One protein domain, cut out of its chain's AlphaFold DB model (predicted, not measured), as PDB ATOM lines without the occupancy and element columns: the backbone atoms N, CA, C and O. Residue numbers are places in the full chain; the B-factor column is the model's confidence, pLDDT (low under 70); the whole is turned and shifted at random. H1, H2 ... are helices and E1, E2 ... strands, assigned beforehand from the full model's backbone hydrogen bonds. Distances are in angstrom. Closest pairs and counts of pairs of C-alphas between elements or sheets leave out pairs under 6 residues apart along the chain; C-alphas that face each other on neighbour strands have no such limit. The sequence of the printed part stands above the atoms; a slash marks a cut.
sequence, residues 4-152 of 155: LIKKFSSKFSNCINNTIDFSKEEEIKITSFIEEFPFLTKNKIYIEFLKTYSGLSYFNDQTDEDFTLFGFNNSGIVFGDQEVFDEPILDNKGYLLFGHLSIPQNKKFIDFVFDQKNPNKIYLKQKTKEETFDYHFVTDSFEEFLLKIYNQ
ATOM      1  N   LEU A   4     -17.899  24.756 -21.176       84.38
ATOM      2  CA  LEU A   4     -16.572  24.754 -20.595       84.38
ATOM      3  C   LEU A   4     -15.641  23.702 -21.213       84.38
ATOM      4  O   LEU A   4     -14.573  24.087 -21.663       84.38
ATOM      5  N   ILE A   5     -16.041  22.430 -21.354       83.44
ATOM      6  CA  ILE A   5     -15.185  21.375 -21.950       83.44
ATOM      7  C   ILE A   5     -14.818  21.717 -23.400       83.44
ATOM      8  O   ILE A   5     -13.672  21.561 -23.813       83.44
ATOM      9  N   LYS A   6     -15.766  22.267 -24.168       83.69
ATOM     10  CA  LYS A   6     -15.502  22.739 -25.539       83.69
ATOM     11  C   LYS A   6     -14.533  23.924 -25.587       83.69
ATOM     12  O   LYS A   6     -13.873  24.120 -26.597       83.69
ATOM     13  N   LYS A   7     -14.438  24.719 -24.516       88.25
ATOM     14  CA  LYS A   7     -13.481  25.830 -24.423       88.25
ATOM     15  C   LYS A   7     -12.056  25.356 -24.136       88.25
ATOM     16  O   LYS A   7     -11.137  26.118 -24.430       88.25
ATOM     17  N   PHE A   8     -11.838  24.140 -23.623       86.62
ATOM     18  CA  PHE A   8     -10.477  23.638 -23.383       86.62
ATOM     19  C   PHE A   8      -9.662  23.593 -24.676       86.62
ATOM     20  O   PHE A   8      -8.557  24.124 -24.691       86.62
ATOM     21  N   SER A   9     -10.235  23.112 -25.782       83.06
ATOM     22  CA  SER A   9      -9.548  23.077 -27.081       83.06
ATOM     23  C   SER A   9      -9.266  24.450 -27.686       83.06
ATOM     24  O   SER A   9      -8.356  24.589 -28.495       83.06
ATOM     25  N   SER A  10      -9.990  25.490 -27.264       86.00
ATOM     26  CA  SER A  10      -9.665  26.873 -27.639       86.00
ATOM     27  C   SER A  10      -8.536  27.487 -26.805       86.00
ATOM     28  O   SER A  10      -7.911  28.446 -27.250       86.00
ATOM     29  N   LYS A  11      -8.287  26.968 -25.593       87.88
ATOM     30  CA  LYS A  11      -7.275  27.488 -24.661       87.88
ATOM     31  C   LYS A  11      -5.958  26.718 -24.743       87.88
ATOM     32  O   LYS A  11      -4.900  27.333 -24.678       87.88
ATOM     33  N   PHE A  12      -6.029  25.399 -24.877       86.50
ATOM     34  CA  PHE A  12      -4.881  24.506 -24.939       86.50
ATOM     35  C   PHE A  12      -4.818  23.893 -26.339       86.50
ATOM     36  O   PHE A  12      -5.689  23.112 -26.721       86.50
ATOM     37  N   SER A  13      -3.800  24.267 -27.115       81.69
ATOM     38  CA  SER A  13      -3.644  23.878 -28.525       81.69
ATOM     39  C   SER A  13      -3.551  22.368 -28.738       81.69
ATOM     40  O   SER A  13      -3.981  21.878 -29.777       81.69
ATOM     41  N   ASN A  14      -3.039  21.640 -27.744       81.88
ATOM     42  CA  ASN A  14      -2.877  20.185 -27.768       81.88
ATOM     43  C   ASN A  14      -4.019  19.451 -27.045       81.88
ATOM     44  O   ASN A  14      -3.867  18.297 -26.658       81.88
ATOM     45  N   CYS A  15      -5.147  20.124 -26.798       85.19
ATOM     46  CA  CYS A  15      -6.281  19.506 -26.125       85.19
ATOM     47  C   CYS A  15      -6.920  18.422 -27.000       85.19
ATOM     48  O   CYS A  15      -7.342  18.687 -28.127       85.19
ATOM     49  N   ILE A  16      -7.102  17.241 -26.422       83.25
ATOM     50  CA  ILE A  16      -7.843  16.122 -26.993       83.25
ATOM     51  C   ILE A  16      -9.106  15.930 -26.156       83.25
ATOM     52  O   ILE A  16      -9.043  15.762 -24.941       83.25
ATOM     53  N   ASN A  17     -10.273  15.977 -26.794       77.25
ATOM     54  CA  ASN A  17     -11.569  15.784 -26.142       77.25
ATOM     55  C   ASN A  17     -12.531  15.023 -27.059       77.25
ATOM     56  O   ASN A  17     -13.613  15.509 -27.400       77.25
ATOM     57  N   ASN A  18     -12.102  13.833 -27.480       72.06
ATOM     58  CA  ASN A  18     -12.831  13.007 -28.434       72.06
ATOM     59  C   ASN A  18     -14.240  12.711 -27.917       72.06
ATOM     60  O   ASN A  18     -14.434  12.100 -26.863       72.06
ATOM     61  N   THR A  19     -15.233  13.166 -28.674       76.50
ATOM     62  CA  THR A  19     -16.616  12.750 -28.474       76.50
ATOM     63  C   THR A  19     -16.780  11.337 -29.002       76.50
ATOM     64  O   THR A  19     -16.304  11.051 -30.103       76.50
ATOM     65  N   ILE A  20     -17.478  10.485 -28.263       69.19
ATOM     66  CA  ILE A  20     -17.806   9.136 -28.725       69.19
ATOM     67  C   ILE A  20     -19.263   9.111 -29.178       69.19
ATOM     68  O   ILE A  20     -20.136   9.675 -28.518       69.19
ATOM     69  N   ASP A  21     -19.516   8.443 -30.302       71.62
ATOM     70  CA  ASP A  21     -20.844   7.923 -30.614       71.62
ATOM     71  C   ASP A  21     -20.942   6.525 -30.000       71.62
ATOM     72  O   ASP A  21     -20.376   5.566 -30.529       71.62
ATOM     73  N   PHE A  22     -21.529   6.441 -28.806       69.75
ATOM     74  CA  PHE A  22     -21.522   5.205 -28.037       69.75
ATOM     75  C   PHE A  22     -22.409   4.154 -28.704       69.75
ATOM     76  O   PHE A  22     -23.599   4.355 -28.949       69.75
ATOM     77  N   SER A  23     -21.835   2.983 -28.946       72.44
ATOM     78  CA  SER A  23     -22.601   1.786 -29.252       72.44
ATOM     79  C   SER A  23     -23.475   1.389 -28.053       72.44
ATOM     80  O   SER A  23     -23.181   1.704 -26.898       72.44
ATOM     81  N   LYS A  24     -24.535   0.609 -28.305       71.81
ATOM     82  CA  LYS A  24     -25.400   0.073 -27.235       71.81
ATOM     83  C   LYS A  24     -24.627  -0.710 -26.166       71.81
ATOM     84  O   LYS A  24     -25.053  -0.755 -25.019       71.81
ATOM     85  N   GLU A  25     -23.524  -1.358 -26.538       71.06
ATOM     86  CA  GLU A  25     -22.689  -2.111 -25.598       71.06
ATOM     87  C   GLU A  25     -21.938  -1.178 -24.635       71.06
ATOM     88  O   GLU A  25     -21.832  -1.465 -23.443       71.06
ATOM     89  N   GLU A  26     -21.465  -0.029 -25.116       70.94
ATOM     90  CA  GLU A  26     -20.788   0.966 -24.281       70.94
ATOM     91  C   GLU A  26     -21.757   1.682 -23.340       70.94
ATOM     92  O   GLU A  26     -21.428   1.908 -22.175       70.94
ATOM     93  N   GLU A  27     -22.983   1.964 -23.790       77.31
ATOM     94  CA  GLU A  27     -24.036   2.494 -22.914       77.31
ATOM     95  C   GLU A  27     -24.328   1.552 -21.736       77.31
ATOM     96  O   GLU A  27     -24.533   2.011 -20.605       77.31
ATOM     97  N   ILE A  28     -24.310   0.234 -21.976       80.38
ATOM     98  CA  ILE A  28     -24.455  -0.780 -20.923       80.38
ATOM     99  C   ILE A  28     -23.275  -0.706 -19.954       80.38
ATOM    100  O   ILE A  28     -23.505  -0.672 -18.751       80.38
ATOM    101  N   LYS A  29     -22.032  -0.608 -20.440       79.88
ATOM    102  CA  LYS A  29     -20.843  -0.525 -19.570       79.88
ATOM    103  C   LYS A  29     -20.844   0.725 -18.690       79.88
ATOM    104  O   LYS A  29     -20.569   0.618 -17.497       79.88
ATOM    105  N   ILE A  30     -21.219   1.885 -19.233       82.31
ATOM    106  CA  ILE A  30     -21.386   3.116 -18.439       82.31
ATOM    107  C   ILE A  30     -22.474   2.919 -17.381       82.31
ATOM    108  O   ILE A  30     -22.312   3.332 -16.233       82.31
ATOM    109  N   THR A  31     -23.588   2.287 -17.754       86.25
ATOM    110  CA  THR A  31     -24.682   2.000 -16.820       86.25
ATOM    111  C   THR A  31     -24.217   1.079 -15.694       86.25
ATOM    112  O   THR A  31     -24.395   1.433 -14.532       86.25
ATOM    113  N   SER A  32     -23.540  -0.028 -16.011       86.19
ATOM    114  CA  SER A  32     -22.990  -0.953 -15.015       86.19
ATOM    115  C   SER A  32     -21.962  -0.285 -14.102       86.19
ATOM    116  O   SER A  32     -21.984  -0.518 -12.900       86.19
ATOM    117  N   PHE A  33     -21.119   0.607 -14.629       86.94
ATOM    118  CA  PHE A  33     -20.186   1.388 -13.814       86.94
ATOM    119  C   PHE A  33     -20.911   2.316 -12.824       86.94
ATOM    120  O   PHE A  33     -20.544   2.416 -11.655       86.94
ATOM    121  N   ILE A  34     -21.984   2.985 -13.260       89.06
ATOM    122  CA  ILE A  34     -22.800   3.833 -12.376       89.06
ATOM    123  C   ILE A  34     -23.544   2.989 -11.328       89.06
ATOM    124  O   ILE A  34     -23.734   3.448 -10.202       89.06
ATOM    125  N   GLU A  35     -23.966   1.774 -11.676       90.56
ATOM    126  CA  GLU A  35     -24.585   0.820 -10.747       90.56
ATOM    127  C   GLU A  35     -23.588   0.273  -9.717       90.56
ATOM    128  O   GLU A  35     -23.962   0.080  -8.560       90.56
ATOM    129  N   GLU A  36     -22.326   0.078 -10.104       88.50
ATOM    130  CA  GLU A  36     -21.233  -0.298  -9.201       88.50
ATOM    131  C   GLU A  36     -20.886   0.835  -8.222       88.50
ATOM    132  O   GLU A  36     -20.656   0.588  -7.035       88.50
ATOM    133  N   PHE A  37     -20.954   2.092  -8.679       90.44
ATOM    134  CA  PHE A  37     -20.693   3.284  -7.866       90.44
ATOM    135  C   PHE A  37     -21.909   4.232  -7.783       90.44
ATOM    136  O   PHE A  37     -21.854   5.369  -8.273       90.44
ATOM    137  N   PRO A  38     -23.007   3.850  -7.089       92.25
ATOM    138  CA  PRO A  38     -24.263   4.610  -7.094       92.25
ATOM    139  C   PRO A  38     -24.147   6.051  -6.592       92.25
ATOM    140  O   PRO A  38     -24.976   6.901  -6.935       92.25
ATOM    141  N   PHE A  39     -23.132   6.363  -5.779       92.88
ATOM    142  CA  PHE A  39     -22.903   7.721  -5.281       92.88
ATOM    143  C   PHE A  39     -22.614   8.719  -6.415       92.88
ATOM    144  O   PHE A  39     -22.949   9.899  -6.283       92.88
ATOM    145  N   LEU A  40     -22.094   8.256  -7.560       91.38
ATOM    146  CA  LEU A  40     -21.843   9.089  -8.739       91.38
ATOM    147  C   LEU A  40     -23.120   9.682  -9.335       91.38
ATOM    148  O   LEU A  40     -23.053  10.724  -9.983       91.38
ATOM    149  N   THR A  41     -24.296   9.106  -9.061       92.44
ATOM    150  CA  THR A  41     -25.595   9.665  -9.489       92.44
ATOM    151  C   THR A  41     -25.852  11.082  -8.965       92.44
ATOM    152  O   THR A  41     -26.691  11.805  -9.513       92.44
ATOM    153  N   LYS A  42     -25.115  11.517  -7.934       92.69
ATOM    154  CA  LYS A  42     -25.124  12.904  -7.447       92.69
ATOM    155  C   LYS A  42     -24.352  13.863  -8.366       92.69
ATOM    156  O   LYS A  42     -24.736  15.025  -8.469       92.69
ATOM    157  N   ASN A  43     -23.376  13.371  -9.131       90.81
ATOM    158  CA  ASN A  43     -22.565  14.132 -10.083       90.81
ATOM    159  C   ASN A  43     -23.112  14.043 -11.513       90.81
ATOM    160  O   ASN A  43     -22.487  13.480 -12.411       90.81
ATOM    161  N   LYS A  44     -24.282  14.647 -11.756       91.31
ATOM    162  CA  LYS A  44     -24.938  14.614 -13.079       91.31
ATOM    163  C   LYS A  44     -24.043  15.107 -14.222       91.31
ATOM    164  O   LYS A  44     -24.113  14.558 -15.315       91.31
ATOM    165  N   ILE A  45     -23.205  16.113 -13.965       91.38
ATOM    166  CA  ILE A  45     -22.295  16.691 -14.966       91.38
ATOM    167  C   ILE A  45     -21.174  15.709 -15.320       91.38
ATOM    168  O   ILE A  45     -20.829  15.580 -16.490       91.38
ATOM    169  N   TYR A  46     -20.641  14.984 -14.334       91.00
ATOM    170  CA  TYR A  46     -19.636  13.952 -14.584       91.00
ATOM    171  C   TYR A  46     -20.234  12.765 -15.349       91.00
ATOM    172  O   TYR A  46     -19.646  12.302 -16.317       91.00
ATOM    173  N   ILE A  47     -21.451  12.333 -15.003       90.06
ATOM    174  CA  ILE A  47     -22.157  11.290 -15.768       90.06
ATOM    175  C   ILE A  47     -22.414  11.735 -17.210       90.06
ATOM    176  O   ILE A  47     -22.230  10.951 -18.136       90.06
ATOM    177  N   GLU A  48     -22.845  12.981 -17.420       89.69
ATOM    178  CA  GLU A  48     -23.014  13.528 -18.770       89.69
ATOM    179  C   GLU A  48     -21.680  13.528 -19.529       89.69
ATOM    180  O   GLU A  48     -21.646  13.140 -20.693       89.69
ATOM    181  N   PHE A  49     -20.578  13.893 -18.864       89.44
ATOM    182  CA  PHE A  49     -19.235  13.807 -19.434       89.44
ATOM    183  C   PHE A  49     -18.883  12.376 -19.869       89.44
ATOM    184  O   PHE A  49     -18.542  12.191 -21.035       89.44
ATOM    185  N   LEU A  50     -19.055  11.375 -18.997       87.50
ATOM    186  CA  LEU A  50     -18.793   9.964 -19.316       87.50
ATOM    187  C   LEU A  50     -19.633   9.457 -20.498       87.50
ATOM    188  O   LEU A  50     -19.160   8.649 -21.283       87.50
ATOM    189  N   LYS A  51     -20.864   9.960 -20.647       85.94
ATOM    190  CA  LYS A  51     -21.773   9.632 -21.761       85.94
ATOM    191  C   LYS A  51     -21.498  10.393 -23.054       85.94
ATOM    192  O   LYS A  51     -22.189  10.165 -24.039       85.94
ATOM    193  N   THR A  52     -20.517  11.291 -23.065       85.19
ATOM    194  CA  THR A  52     -20.229  12.144 -24.228       85.19
ATOM    195  C   THR A  52     -18.795  12.010 -24.718       85.19
ATOM    196  O   THR A  52     -18.554  12.072 -25.922       85.19
ATOM    197  N   TYR A  53     -17.839  11.877 -23.801       84.25
ATOM    198  CA  TYR A  53     -16.414  11.999 -24.085       84.25
ATOM    199  C   TYR A  53     -15.658  10.731 -23.679       84.25
ATOM    200  O   TYR A  53     -15.862  10.200 -22.587       84.25
ATOM    201  N   SER A  54     -14.712  10.306 -24.522       79.75
ATOM    202  CA  SER A  54     -13.760   9.228 -24.198       79.75
ATOM    203  C   SER A  54     -12.739   9.635 -23.139       79.75
ATOM    204  O   SER A  54     -12.012   8.806 -22.603       79.75
ATOM    205  N   GLY A  55     -12.667  10.932 -22.864       85.19
ATOM    206  CA  GLY A  55     -11.715  11.569 -21.979       85.19
ATOM    207  C   GLY A  55     -11.538  13.030 -22.373       85.19
ATOM    208  O   GLY A  55     -12.064  13.502 -23.386       85.19
ATOM    209  N   LEU A  56     -10.791  13.752 -21.553       88.00
ATOM    210  CA  LEU A  56     -10.308  15.094 -21.857       88.00
ATOM    211  C   LEU A  56      -8.860  15.161 -21.393       88.00
ATOM    212  O   LEU A  56      -8.602  14.963 -20.215       88.00
ATOM    213  N   SER A  57      -7.939  15.468 -22.295       89.56
ATOM    214  CA  SER A  57      -6.522  15.625 -21.980       89.56
ATOM    215  C   SER A  57      -5.976  16.885 -22.639       89.56
ATOM    216  O   SER A  57      -6.442  17.275 -23.713       89.56
ATOM    217  N   TYR A  58      -5.020  17.550 -22.002       90.38
ATOM    218  CA  TYR A  58      -4.221  18.587 -22.639       90.38
ATOM    219  C   TYR A  58      -2.829  18.659 -22.023       90.38
ATOM    220  O   TYR A  58      -2.650  18.465 -20.824       90.38
ATOM    221  N   PHE A  59      -1.875  19.082 -22.846       89.19
ATOM    222  CA  PHE A  59      -0.574  19.548 -22.392       89.19
ATOM    223  C   PHE A  59      -0.506  21.076 -22.493       89.19
ATOM    224  O   PHE A  59      -0.841  21.659 -23.532       89.19
ATOM    225  N   ASN A  60      -0.128  21.734 -21.398       88.75
ATOM    226  CA  ASN A  60       0.059  23.177 -21.322       88.75
ATOM    227  C   ASN A  60       1.547  23.524 -21.416       88.75
ATOM    228  O   ASN A  60       2.257  23.528 -20.412       88.75
ATOM    229  N   ASP A  61       1.984  23.901 -22.618       84.31
ATOM    230  CA  ASP A  61       3.380  24.245 -22.923       84.31
ATOM    231  C   ASP A  61       3.945  25.378 -22.041       84.31
ATOM    232  O   ASP A  61       5.156  25.476 -21.854       84.31
ATOM    233  N   GLN A  62       3.094  26.266 -21.511       85.81
ATOM    234  CA  GLN A  62       3.543  27.421 -20.720       85.81
ATOM    235  C   GLN A  62       3.963  27.038 -19.303       85.81
ATOM    236  O   GLN A  62       4.854  27.668 -18.733       85.81
ATOM    237  N   THR A  63       3.279  26.058 -18.720       85.75
ATOM    238  CA  THR A  63       3.494  25.616 -17.339       85.75
ATOM    239  C   THR A  63       4.128  24.234 -17.260       85.75
ATOM    240  O   THR A  63       4.505  23.833 -16.163       85.75
ATOM    241  N   ASP A  64       4.301  23.555 -18.402       87.75
ATOM    242  CA  ASP A  64       4.744  22.161 -18.485       87.75
ATOM    243  C   ASP A  64       3.853  21.283 -17.598       87.75
ATOM    244  O   ASP A  64       4.290  20.674 -16.626       87.75
ATOM    245  N   GLU A  65       2.551  21.322 -17.875       89.38
ATOM    246  CA  GLU A  65       1.526  20.595 -17.126       89.38
ATOM    247  C   GLU A  65       0.738  19.698 -18.079       89.38
ATOM    248  O   GLU A  65       0.229  20.169 -19.099       89.38
ATOM    249  N   ASP A  66       0.599  18.425 -17.723       89.81
ATOM    250  CA  ASP A  66      -0.271  17.463 -18.398       89.81
ATOM    251  C   ASP A  66      -1.480  17.185 -17.508       89.81
ATOM    252  O   ASP A  66      -1.353  16.668 -16.393       89.81
ATOM    253  N   PHE A  67      -2.656  17.581 -17.979       91.62
ATOM    254  CA  PHE A  67      -3.914  17.302 -17.312       91.62
ATOM    255  C   PHE A  67      -4.679  16.254 -18.091       91.62
ATOM    256  O   PHE A  67      -4.901  16.419 -19.293       91.62
ATOM    257  N   THR A  68      -5.221  15.275 -17.372       89.38
ATOM    258  CA  THR A  68      -6.183  14.351 -17.954       89.38
ATOM    259  C   THR A  68      -7.345  14.047 -17.023       89.38
ATOM    260  O   THR A  68      -7.199  13.806 -15.829       89.38
ATOM    261  N   LEU A  69      -8.528  14.023 -17.617       90.56
ATOM    262  CA  LEU A  69      -9.789  13.608 -17.042       90.56
ATOM    263  C   LEU A  69     -10.234  12.312 -17.722       90.56
ATOM    264  O   LEU A  69     -10.370  12.264 -18.950       90.56
ATOM    265  N   PHE A  70     -10.479  11.278 -16.923       87.44
ATOM    266  CA  PHE A  70     -10.794   9.943 -17.421       87.44
ATOM    267  C   PHE A  70     -12.233   9.885 -17.902       87.44
ATOM    268  O   PHE A  70     -13.164  10.160 -17.138       87.44
ATOM    269  N   GLY A  71     -12.399   9.543 -19.174       84.25
ATOM    270  CA  GLY A  71     -13.699   9.275 -19.765       84.25
ATOM    271  C   GLY A  71     -13.997   7.786 -19.766       84.25
ATOM    272  O   GLY A  71     -13.526   7.036 -18.910       84.25
ATOM    273  N   PHE A  72     -14.800   7.366 -20.733       76.06
ATOM    274  CA  PHE A  72     -15.228   5.983 -20.863       76.06
ATOM    275  C   PHE A  72     -15.057   5.522 -22.309       76.06
ATOM    276  O   PHE A  72     -15.393   6.272 -23.219       76.06
ATOM    277  N   ASN A  73     -14.567   4.307 -22.543       65.69
ATOM    278  CA  ASN A  73     -14.569   3.680 -23.868       65.69
ATOM    279  C   ASN A  73     -15.033   2.212 -23.783       65.69
ATOM    280  O   ASN A  73     -15.475   1.737 -22.733       65.69
ATOM    281  N   ASN A  74     -14.916   1.469 -24.888       60.19
ATOM    282  CA  ASN A  74     -15.236   0.038 -24.969       60.19
ATOM    283  C   ASN A  74     -14.569  -0.851 -23.900       60.19
ATOM    284  O   ASN A  74     -15.070  -1.947 -23.640       60.19
ATOM    285  N   SER A  75     -13.477  -0.408 -23.285       60.88
ATOM    286  CA  SER A  75     -12.723  -1.143 -22.267       60.88
ATOM    287  C   SER A  75     -13.063  -0.736 -20.826       60.88
ATOM    288  O   SER A  75     -12.608  -1.406 -19.905       60.88
ATOM    289  N   GLY A  76     -13.879   0.305 -20.608       64.31
ATOM    290  CA  GLY A  76     -14.239   0.812 -19.276       64.31
ATOM    291  C   GLY A  76     -13.865   2.282 -19.072       64.31
ATOM    292  O   GLY A  76     -13.771   3.041 -20.039       64.31
ATOM    293  N   ILE A  77     -13.634   2.685 -17.814       68.94
ATOM    294  CA  ILE A  77     -12.936   3.948 -17.538       68.94
ATOM    295  C   ILE A  77     -11.504   3.811 -18.031       68.94
ATOM    296  O   ILE A  77     -10.800   2.877 -17.652       68.94
ATOM    297  N   VAL A  78     -11.083   4.755 -18.864       64.31
ATOM    298  CA  VAL A  78      -9.766   4.729 -19.495       64.31
ATOM    299  C   VAL A  78      -9.036   6.054 -19.370       64.31
ATOM    300  O   VAL A  78      -9.641   7.132 -19.329       64.31
ATOM    301  N   PHE A  79      -7.712   5.952 -19.396       56.06
ATOM    302  CA  PHE A  79      -6.820   7.029 -19.793       56.06
ATOM    303  C   PHE A  79      -6.335   6.737 -21.223       56.06
ATOM    304  O   PHE A  79      -5.496   5.872 -21.463       56.06
ATOM    305  N   GLY A  80      -6.925   7.409 -22.212       48.56
ATOM    306  CA  GLY A  80      -6.598   7.159 -23.621       48.56
ATOM    307  C   GLY A  80      -6.888   5.724 -24.093       48.56
ATOM    308  O   GLY A  80      -7.548   4.939 -23.420       48.56
ATOM    309  N   ASP A  81      -6.420   5.371 -25.291       43.09
ATOM    310  CA  ASP A  81      -6.786   4.104 -25.946       43.09
ATOM    311  C   ASP A  81      -6.008   2.872 -25.432       43.09
ATOM    312  O   ASP A  81      -6.296   1.754 -25.861       43.09
ATOM    313  N   GLN A  82      -5.012   3.046 -24.550       46.31
ATOM    314  CA  GLN A  82      -4.067   1.976 -24.181       46.31
ATOM    315  C   GLN A  82      -3.853   1.762 -22.674       46.31
ATOM    316  O   GLN A  82      -3.252   0.750 -22.315       46.31
ATOM    317  N   GLU A  83      -4.342   2.639 -21.791       52.62
ATOM    318  CA  GLU A  83      -4.160   2.457 -20.345       52.62
ATOM    319  C   GLU A  83      -5.437   1.924 -19.690       52.62
ATOM    320  O   GLU A  83      -6.457   2.609 -19.570       52.62
ATOM    321  N   VAL A  84      -5.359   0.662 -19.268       52.16
ATOM    322  CA  VAL A  84      -6.320   0.019 -18.371       52.16
ATOM    323  C   VAL A  84      -5.761   0.157 -16.958       52.16
ATOM    324  O   VAL A  84      -4.629  -0.254 -16.706       52.16
ATOM    325  N   PHE A  85      -6.521   0.755 -16.042       53.50
ATOM    326  CA  PHE A  85      -6.101   0.853 -14.644       53.50
ATOM    327  C   PHE A  85      -6.285  -0.496 -13.939       53.50
ATOM    328  O   PHE A  85      -7.408  -0.972 -13.795       53.50
ATOM    329  N   ASP A  86      -5.177  -1.081 -13.472       46.34
ATOM    330  CA  ASP A  86      -5.166  -2.256 -12.584       46.34
ATOM    331  C   ASP A  86      -5.401  -1.879 -11.105       46.34
ATOM    332  O   ASP A  86      -5.688  -2.739 -10.269       46.34
ATOM    333  N   GLU A  87      -5.266  -0.595 -10.752       48.62
ATOM    334  CA  GLU A  87      -5.560  -0.107  -9.404       48.62
ATOM    335  C   GLU A  87      -7.066   0.077  -9.206       48.62
ATOM    336  O   GLU A  87      -7.775   0.463 -10.142       48.62
ATOM    337  N   PRO A  88      -7.591  -0.168  -7.990       55.50
ATOM    338  CA  PRO A  88      -9.003   0.026  -7.762       55.50
ATOM    339  C   PRO A  88      -9.323   1.506  -7.967       55.50
ATOM    340  O   PRO A  88      -8.799   2.381  -7.276       55.50
ATOM    341  N   ILE A  89     -10.230   1.762  -8.911       78.56
ATOM    342  CA  ILE A  89     -10.790   3.088  -9.170       78.56
ATOM    343  C   ILE A  89     -11.296   3.712  -7.858       78.56
ATOM    344  O   ILE A  89     -11.184   4.917  -7.694       78.56
ATOM    345  N   LEU A  90     -11.771   2.901  -6.900       88.31
ATOM    346  CA  LEU A  90     -12.140   3.295  -5.539       88.31
ATOM    347  C   LEU A  90     -11.146   2.744  -4.502       88.31
ATOM    348  O   LEU A  90     -11.052   1.533  -4.310       88.31
ATOM    349  N   ASP A  91     -10.454   3.611  -3.766       88.69
ATOM    350  CA  ASP A  91      -9.514   3.163  -2.734       88.69
ATOM    351  C   ASP A  91     -10.194   2.664  -1.439       88.69
ATOM    352  O   ASP A  91     -11.396   2.813  -1.210       88.69
ATOM    353  N   ASN A  92      -9.397   2.090  -0.530       89.19
ATOM    354  CA  ASN A  92      -9.876   1.568   0.756       89.19
ATOM    355  C   ASN A  92     -10.424   2.642   1.720       89.19
ATOM    356  O   ASN A  92     -11.043   2.300   2.732       89.19
ATOM    357  N   LYS A  93     -10.203   3.929   1.433       90.94
ATOM    358  CA  LYS A  93     -10.760   5.067   2.176       90.94
ATOM    359  C   LYS A  93     -12.070   5.564   1.554       90.94
ATOM    360  O   LYS A  93     -12.780   6.339   2.200       90.94
ATOM    361  N   GLY A  94     -12.438   5.065   0.374       93.19
ATOM    362  CA  GLY A  94     -13.660   5.419  -0.330       93.19
ATOM    363  C   GLY A  94     -13.507   6.588  -1.291       93.19
ATOM    364  O   GLY A  94     -14.493   7.286  -1.529       93.19
ATOM    365  N   TYR A  95     -12.304   6.835  -1.803       93.75
ATOM    366  CA  TYR A  95     -12.071   7.873  -2.797       93.75
ATOM    367  C   TYR A  95     -11.969   7.285  -4.199       93.75
ATOM    368  O   TYR A  95     -11.154   6.396  -4.439       93.75
ATOM    369  N   LEU A  96     -12.809   7.782  -5.108       92.38
ATOM    370  CA  LEU A  96     -12.882   7.320  -6.489       92.38
ATOM    371  C   LEU A  96     -12.072   8.216  -7.421       92.38
ATOM    372  O   LEU A  96     -12.408   9.388  -7.573       92.38
ATOM    373  N   LEU A  97     -11.043   7.664  -8.053       91.19
ATOM    374  CA  LEU A  97     -10.177   8.324  -9.021       91.19
ATOM    375  C   LEU A  97     -10.912   8.618 -10.331       91.19
ATOM    376  O   LEU A  97     -11.578   7.748 -10.888       91.19
ATOM    377  N   PHE A  98     -10.763   9.843 -10.836       91.19
ATOM    378  CA  PHE A  98     -11.390  10.256 -12.095       91.19
ATOM    379  C   PHE A  98     -10.495  11.108 -13.011       91.19
ATOM    380  O   PHE A  98     -10.925  11.492 -14.098       91.19
ATOM    381  N   GLY A  99      -9.268  11.432 -12.606       90.44
ATOM    382  CA  GLY A  99      -8.318  12.179 -13.428       90.44
ATOM    383  C   GLY A  99      -7.013  12.460 -12.692       90.44
ATOM    384  O   GLY A  99      -6.905  12.178 -11.499       90.44
ATOM    385  N   HIS A 100      -6.051  13.065 -13.382       91.69
ATOM    386  CA  HIS A 100      -4.787  13.500 -12.797       91.69
ATOM    387  C   HIS A 100      -4.255  14.805 -13.402       91.69
ATOM    388  O   HIS A 100      -4.685  15.262 -14.464       91.69
ATOM    389  N   LEU A 101      -3.275  15.385 -12.716       91.31
ATOM    390  CA  LEU A 101      -2.430  16.478 -13.178       91.31
ATOM    391  C   LEU A 101      -0.965  16.125 -12.889       91.31
ATOM    392  O   LEU A 101      -0.576  15.948 -11.731       91.31
ATOM    393  N   SER A 102      -0.158  16.050 -13.941       89.50
ATOM    394  CA  SER A 102       1.288  15.858 -13.876       89.50
ATOM    395  C   SER A 102       1.998  17.176 -14.163       89.50
ATOM    396  O   SER A 102       1.702  17.853 -15.143       89.50
ATOM    397  N   ILE A 103       2.944  17.541 -13.302       87.19
ATOM    398  CA  ILE A 103       3.784  18.736 -13.438       87.19
ATOM    399  C   ILE A 103       5.248  18.276 -13.383       87.19
ATOM    400  O   ILE A 103       5.834  18.216 -12.287       87.19
ATOM    401  N   PRO A 104       5.861  17.905 -14.527       81.75
ATOM    402  CA  PRO A 104       7.194  17.309 -14.574       81.75
ATOM    403  C   PRO A 104       8.277  18.181 -13.936       81.75
ATOM    404  O   PRO A 104       9.107  17.652 -13.191       81.75
ATOM    405  N   GLN A 105       8.230  19.506 -14.124       79.62
ATOM    406  CA  GLN A 105       9.213  20.435 -13.536       79.62
ATOM    407  C   GLN A 105       9.323  20.297 -12.016       79.62
ATOM    408  O   GLN A 105      10.421  20.322 -11.458       79.62
ATOM    409  N   ASN A 106       8.187  20.095 -11.347       79.31
ATOM    410  CA  ASN A 106       8.110  19.974  -9.892       79.31
ATOM    411  C   ASN A 106       8.054  18.518  -9.420       79.31
ATOM    412  O   ASN A 106       7.889  18.277  -8.224       79.31
ATOM    413  N   LYS A 107       8.166  17.548 -10.344       82.25
ATOM    414  CA  LYS A 107       7.940  16.114 -10.096       82.25
ATOM    415  C   LYS A 107       6.653  15.868  -9.306       82.25
ATOM    416  O   LYS A 107       6.603  15.001  -8.432       82.25
ATOM    417  N   LYS A 108       5.635  16.687  -9.570       85.50
ATOM    418  CA  LYS A 108       4.372  16.660  -8.844       85.50
ATOM    419  C   LYS A 108       3.375  15.872  -9.670       85.50
ATOM    420  O   LYS A 108       3.144  16.198 -10.828       85.50
ATOM    421  N   PHE A 109       2.801  14.851  -9.056       87.19
ATOM    422  CA  PHE A 109       1.719  14.069  -9.627       87.19
ATOM    423  C   PHE A 109       0.534  14.153  -8.675       87.19
ATOM    424  O   PHE A 109       0.691  13.928  -7.469       87.19
ATOM    425  N   ILE A 110      -0.614  14.570  -9.195       90.50
ATOM    426  CA  ILE A 110      -1.811  14.835  -8.408       90.50
ATOM    427  C   ILE A 110      -2.963  14.036  -8.990       90.50
ATOM    428  O   ILE A 110      -3.338  14.258 -10.134       90.50
ATOM    429  N   ASP A 111      -3.552  13.172  -8.175       92.06
ATOM    430  CA  ASP A 111      -4.783  12.465  -8.508       92.06
ATOM    431  C   ASP A 111      -5.996  13.309  -8.105       92.06
ATOM    432  O   ASP A 111      -6.001  13.938  -7.042       92.06
ATOM    433  N   PHE A 112      -7.053  13.284  -8.910       93.94
ATOM    434  CA  PHE A 112      -8.346  13.880  -8.580       93.94
ATOM    435  C   PHE A 112      -9.351  12.793  -8.233       93.94
ATOM    436  O   PHE A 112      -9.558  11.855  -9.007       93.94
ATOM    437  N   VAL A 113      -9.985  12.931  -7.068       94.62
ATOM    438  CA  VAL A 113     -10.864  11.894  -6.526       94.62
ATOM    439  C   VAL A 113     -12.195  12.440  -6.004       94.62
ATOM    440  O   VAL A 113     -12.252  13.546  -5.461       94.62
ATOM    441  N   PHE A 114     -13.266  11.657  -6.138       95.06
ATOM    442  CA  PHE A 114     -14.555  11.875  -5.471       95.06
ATOM    443  C   PHE A 114     -14.579  11.172  -4.112       95.06
ATOM    444  O   PHE A 114     -14.149  10.028  -4.017       95.06
ATOM    445  N   ASP A 115     -15.141  11.796  -3.077       95.19
ATOM    446  CA  ASP A 115     -15.421  11.119  -1.798       95.19
ATOM    447  C   ASP A 115     -16.762  10.368  -1.870       95.19
ATOM    448  O   ASP A 115     -17.812  10.999  -2.001       95.19
ATOM    449  N   GLN A 116     -16.772   9.041  -1.708       94.69
ATOM    450  CA  GLN A 116     -18.012   8.248  -1.723       94.69
ATOM    451  C   GLN A 116     -19.047   8.717  -0.683       94.69
ATOM    452  O   GLN A 116     -20.252   8.574  -0.895       94.69
ATOM    453  N   LYS A 117     -18.599   9.270   0.456       95.00
ATOM    454  CA  LYS A 117     -19.475   9.754   1.537       95.00
ATOM    455  C   LYS A 117     -20.035  11.139   1.231       95.00
ATOM    456  O   LYS A 117     -21.133  11.463   1.680       95.00
ATOM    457  N   ASN A 118     -19.297  11.941   0.467       94.50
ATOM    458  CA  ASN A 118     -19.662  13.292   0.057       94.50
ATOM    459  C   ASN A 118     -19.454  13.439  -1.457       94.50
ATOM    460  O   ASN A 118     -18.546  14.150  -1.878       94.50
ATOM    461  N   PRO A 119     -20.295  12.806  -2.289       89.56
ATOM    462  CA  PRO A 119     -19.999  12.578  -3.703       89.56
ATOM    463  C   PRO A 119     -19.795  13.844  -4.533       89.56
ATOM    464  O   PRO A 119     -19.116  13.787  -5.547       89.56
ATOM    465  N   ASN A 120     -20.329  14.990  -4.109       90.50
ATOM    466  CA  ASN A 120     -20.112  16.256  -4.810       90.50
ATOM    467  C   ASN A 120     -18.718  16.859  -4.543       90.50
ATOM    468  O   ASN A 120     -18.272  17.723  -5.293       90.50
ATOM    469  N   LYS A 121     -18.037  16.426  -3.476       95.19
ATOM    470  CA  LYS A 121     -16.731  16.948  -3.079       95.19
ATOM    471  C   LYS A 121     -15.616  16.269  -3.849       95.19
ATOM    472  O   LYS A 121     -15.564  15.042  -3.949       95.19
ATOM    473  N   ILE A 122     -14.693  17.095  -4.321       96.50
ATOM    474  CA  ILE A 122     -13.504  16.680  -5.054       96.50
ATOM    475  C   ILE A 122     -12.272  16.982  -4.213       96.50
ATOM    476  O   ILE A 122     -12.159  18.056  -3.611       96.50
ATOM    477  N   TYR A 123     -11.347  16.030  -4.197       96.94
ATOM    478  CA  TYR A 123     -10.091  16.112  -3.466       96.94
ATOM    479  C   TYR A 123      -8.900  15.884  -4.400       96.94
ATOM    480  O   TYR A 123      -9.004  15.168  -5.395       96.94
ATOM    481  N   LEU A 124      -7.759  16.472  -4.042       94.56
ATOM    482  CA  LEU A 124      -6.440  16.090  -4.538       94.56
ATOM    483  C   LEU A 124      -5.940  14.937  -3.678       94.56
ATOM    484  O   LEU A 124      -5.878  15.093  -2.460       94.56
ATOM    485  N   LYS A 125      -5.539  13.831  -4.289       92.81
ATOM    486  CA  LYS A 125      -4.823  12.735  -3.639       92.81
ATOM    487  C   LYS A 125      -3.342  12.846  -4.012       92.81
ATOM    488  O   LYS A 125      -2.993  12.920  -5.188       92.81
ATOM    489  N   GLN A 126      -2.468  12.905  -3.009       89.00
ATOM    490  CA  GLN A 126      -1.019  13.050  -3.199       89.00
ATOM    491  C   GLN A 126      -0.252  12.031  -2.364       89.00
ATOM    492  O   GLN A 126      -0.571  11.812  -1.194       89.00
ATOM    493  N   LYS A 127       0.773  11.413  -2.965       85.75
ATOM    494  CA  LYS A 127       1.661  10.483  -2.259       85.75
ATOM    495  C   LYS A 127       2.569  11.266  -1.308       85.75
ATOM    496  O   LYS A 127       3.227  12.227  -1.706       85.75
ATOM    497  N   THR A 128       2.618  10.840  -0.055       83.75
ATOM    498  CA  THR A 128       3.504  11.402   0.965       83.75
ATOM    499  C   THR A 128       4.882  10.733   0.916       83.75
ATOM    500  O   THR A 128       5.095   9.718   0.248       83.75
ATOM    501  N   LYS A 129       5.840  11.276   1.676       81.19
ATOM    502  CA  LYS A 129       7.174  10.668   1.834       81.19
ATOM    503  C   LYS A 129       7.141   9.298   2.522       81.19
ATOM    504  O   LYS A 129       8.087   8.537   2.365       81.19
ATOM    505  N   GLU A 130       6.081   8.999   3.270       83.69
ATOM    506  CA  GLU A 130       5.901   7.743   4.014       83.69
ATOM    507  C   GLU A 130       5.152   6.681   3.195       83.69
ATOM    508  O   GLU A 130       4.675   5.694   3.744       83.69
ATOM    509  N   GLU A 131       5.010   6.896   1.885       80.81
ATOM    510  CA  GLU A 131       4.236   6.038   0.979       80.81
ATOM    511  C   GLU A 131       2.747   5.916   1.332       80.81
ATOM    512  O   GLU A 131       2.060   4.996   0.893       80.81
ATOM    513  N   THR A 132       2.227   6.886   2.081       85.81
ATOM    514  CA  THR A 132       0.796   7.053   2.338       85.81
ATOM    515  C   THR A 132       0.197   8.089   1.383       85.81
ATOM    516  O   THR A 132       0.906   8.697   0.581       85.81
ATOM    517  N   PHE A 133      -1.123   8.287   1.451       89.62
ATOM    518  CA  PHE A 133      -1.827   9.303   0.668       89.62
ATOM    519  C   PHE A 133      -2.528  10.316   1.567       89.62
ATOM    520  O   PHE A 133      -3.300   9.921   2.457       89.62
ATOM    521  N   ASP A 134      -2.303  11.592   1.256       92.06
ATOM    522  CA  ASP A 134      -3.029  12.737   1.800       92.06
ATOM    523  C   ASP A 134      -4.103  13.204   0.814       92.06
ATOM    524  O   ASP A 134      -3.920  13.138  -0.404       92.06
ATOM    525  N   TYR A 135      -5.227  13.675   1.362       94.62
ATOM    526  CA  TYR A 135      -6.399  14.111   0.604       94.62
ATOM    527  C   TYR A 135      -6.710  15.563   0.953       94.62
ATOM    528  O   TYR A 135      -7.037  15.880   2.098       94.62
ATOM    529  N   HIS A 136      -6.641  16.446  -0.038       95.38
ATOM    530  CA  HIS A 136      -6.881  17.876   0.135       95.38
ATOM    531  C   HIS A 136      -8.137  18.296  -0.610       95.38
ATOM    532  O   HIS A 136      -8.250  18.073  -1.809       95.38
ATOM    533  N   PHE A 137      -9.086  18.904   0.097       96.44
ATOM    534  CA  PHE A 137     -10.321  19.395  -0.508       96.44
ATOM    535  C   PHE A 137     -10.037  20.459  -1.579       96.44
ATOM    536  O   PHE A 137      -9.226  21.358  -1.358       96.44
ATOM    537  N   VAL A 138     -10.735  20.365  -2.714       96.38
ATOM    538  CA  VAL A 138     -10.617  21.294  -3.850       96.38
ATOM    539  C   VAL A 138     -11.878  22.129  -4.019       96.38
ATOM    540  O   VAL A 138     -11.802  23.350  -4.141       96.38
ATOM    541  N   THR A 139     -13.031  21.464  -4.100       96.81
ATOM    542  CA  THR A 139     -14.317  22.078  -4.449       96.81
ATOM    543  C   THR A 139     -15.482  21.138  -4.132       96.81
ATOM    544  O   THR A 139     -15.304  19.924  -4.007       96.81
ATOM    545  N   ASP A 140     -16.679  21.714  -4.021       95.06
ATOM    546  CA  ASP A 140     -17.951  21.029  -3.800       95.06
ATOM    547  C   ASP A 140     -18.709  20.687  -5.101       95.06
ATOM    548  O   ASP A 140     -19.866  20.265  -5.033       95.06
ATOM    549  N   SER A 141     -18.124  20.886  -6.292       93.38
ATOM    550  CA  SER A 141     -18.760  20.443  -7.540       93.38
ATOM    551  C   SER A 141     -17.787  20.162  -8.685       93.38
ATOM    552  O   SER A 141     -16.739  20.790  -8.828       93.38
ATOM    553  N   PHE A 142     -18.196  19.265  -9.583       93.31
ATOM    554  CA  PHE A 142     -17.434  18.944 -10.790       93.31
ATOM    555  C   PHE A 142     -17.322  20.116 -11.781       93.31
ATOM    556  O   PHE A 142     -16.322  20.250 -12.480       93.31
ATOM    557  N   GLU A 143     -18.323  20.995 -11.846       92.38
ATOM    558  CA  GLU A 143     -18.274  22.169 -12.724       92.38
ATOM    559  C   GLU A 143     -17.265  23.209 -12.240       92.38
ATOM    560  O   GLU A 143     -16.456  23.696 -13.030       92.38
ATOM    561  N   GLU A 144     -17.268  23.510 -10.940       94.44
ATOM    562  CA  GLU A 144     -16.269  24.398 -10.351       94.44
ATOM    563  C   GLU A 144     -14.866  23.790 -10.469       94.44
ATOM    564  O   GLU A 144     -13.924  24.508 -10.794       94.44
ATOM    565  N   PHE A 145     -14.720  22.470 -10.311       95.19
ATOM    566  CA  PHE A 145     -13.456  21.781 -10.572       95.19
ATOM    567  C   PHE A 145     -12.939  22.048 -11.990       95.19
ATOM    568  O   PHE A 145     -11.809  22.510 -12.157       95.19
ATOM    569  N   LEU A 146     -13.770  21.821 -13.014       93.31
ATOM    570  CA  LEU A 146     -13.390  22.089 -14.402       93.31
ATOM    571  C   LEU A 146     -13.017  23.558 -14.616       93.31
ATOM    572  O   LEU A 146     -12.107  23.847 -15.391       93.31
ATOM    573  N   LEU A 147     -13.692  24.489 -13.937       94.12
ATOM    574  CA  LEU A 147     -13.383  25.914 -14.029       94.12
ATOM    575  C   LEU A 147     -12.027  26.233 -13.393       94.12
ATOM    576  O   LEU A 147     -11.242  26.969 -13.985       94.12
ATOM    577  N   LYS A 148     -11.720  25.633 -12.239       94.94
ATOM    578  CA  LYS A 148     -10.420  25.761 -11.570       94.94
ATOM    579  C   LYS A 148      -9.281  25.210 -12.421       94.94
ATOM    580  O   LYS A 148      -8.254  25.874 -12.539       94.94
ATOM    581  N   ILE A 149      -9.468  24.053 -13.061       92.81
ATOM    582  CA  ILE A 149      -8.497  23.507 -14.024       92.81
ATOM    583  C   ILE A 149      -8.349  24.457 -15.216       92.81
ATOM    584  O   ILE A 149      -7.238  24.859 -15.552       92.81
ATOM    585  N   TYR A 150      -9.466  24.885 -15.815       91.50
ATOM    586  CA  TYR A 150      -9.451  25.814 -16.945       91.50
ATOM    587  C   TYR A 150      -8.701  27.104 -16.600       91.50
ATOM    588  O   TYR A 150      -7.915  27.582 -17.412       91.50
ATOM    589  N   ASN A 151      -8.892  27.654 -15.401       92.19
ATOM    590  CA  ASN A 151      -8.220  28.858 -14.911       92.19
ATOM    591  C   ASN A 151      -6.801  28.612 -14.366       92.19
ATOM    592  O   ASN A 151      -6.120  29.585 -14.052       92.19
ATOM    593  N   GLN A 152      -6.337  27.359 -14.301       89.31
ATOM    594  CA  GLN A 152      -5.049  26.950 -13.719       89.31
ATOM    595  C   GLN A 152      -4.896  27.331 -12.232       89.31
ATOM    596  O   GLN A 152      -3.813  27.708 -11.782       89.31
TER     597      GLN A 152
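Overview. This is residues 4 to 152 of the 155 residues of an uncharacterized protein of Tenacibaculum sp. M341 (UniProt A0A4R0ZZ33). A strongly twisted antiparallel sheet, E1 to E7, makes a wall with bends in E4 and E6; H4 and H5 pack on one face of it, and H1 lies side by side with H5, near the edge strand E1. H2 and H3 follow each other past one end of the sheet, H2 near the E2-E3 hairpin and H3 near the beginning of E6. The printed part has 149 residues, with five named helices and seven named strands in the order H1 H2 H3 H4 E1 E2 E3 E4 E5 E6 E7 H5, class mixed. The sheet is branched at E2. The whole is compact, with a radius of gyration of the C-alphas of 14.9 A and spans of 43 by 37 by 28 A.

Along the chain. H1, residues 4 to 11, begins at C-alpha 4 (-16.572, 24.754, -20.595). H2, residues 24 to 36, is 18.5 A long; H3 is residues 38 to 42 and H4 residues 44 to 50. E1, residues 55 to 60, E2, residues 65 to 73, 24.3 A, and E3, residues 76 to 79, form a meander, each strand the antiparallel neighbour of the one before. So do E4, residues 95 to 103, 22.0 A; E5, residues 108 to 115, 21.7 A; E6, residues 118 to 127, 21.6 A; and E7, residues 133 to 139. H5, residues 142 to 151, ends at C-alpha 151 (-8.220, 28.858, -14.911).

Arrangement. E1 and E3 lie on one side of E2, E4 on the other side. N 58 and O 67 of E1 and E2 are 2.9 A apart, N 73 and O 76 of E2 and E3 2.9 A, and N 68 and O 100 of E2 and E4 3.0 A, within hydrogen-bond range. Likewise within hydrogen-bond range are N 101 and O 110 of E4 and E5, 2.8 A apart, N 113 and O 123 of E5 and E6, 3.0 A, and N 124 and O 136 of E6 and E7, 2.8 A. E4 bends by 72 degrees at residue 98, E6 by 88 degrees at residue 121. H4 and H5, on the same face, only just touch, with 3 pairs of C-alphas within 8 A, the closest Tyr 46 and Phe 142, 6.6 A. H1 touches H5 at a shallow tilt of 12 degrees, the same way; the closest C-alphas are Phe 8 and Tyr 150, 6.9 A. H1 and H2 only graze the sheet. H3 is on the sheet, its closest C-alphas to E6 being Phe 39 and Pro 119, 5.9 A. Every O i to N i+4 pair is within range in H2, H4 and H5, 2 of 4 in H1, and 0 of 1 in H3, where 2 of 2 O i to N i+3 pairs are.

Size, cuts and confidence. The C-alphas of Lys 24 and Lys 129, the two farthest apart, are 44.9 A apart. The printed part has no cut. The links H1 to H2 and E3 to E4 are long. The mean pLDDT of the printed part is 84.2; residues 20, 22 and 73 to 88 are under 70.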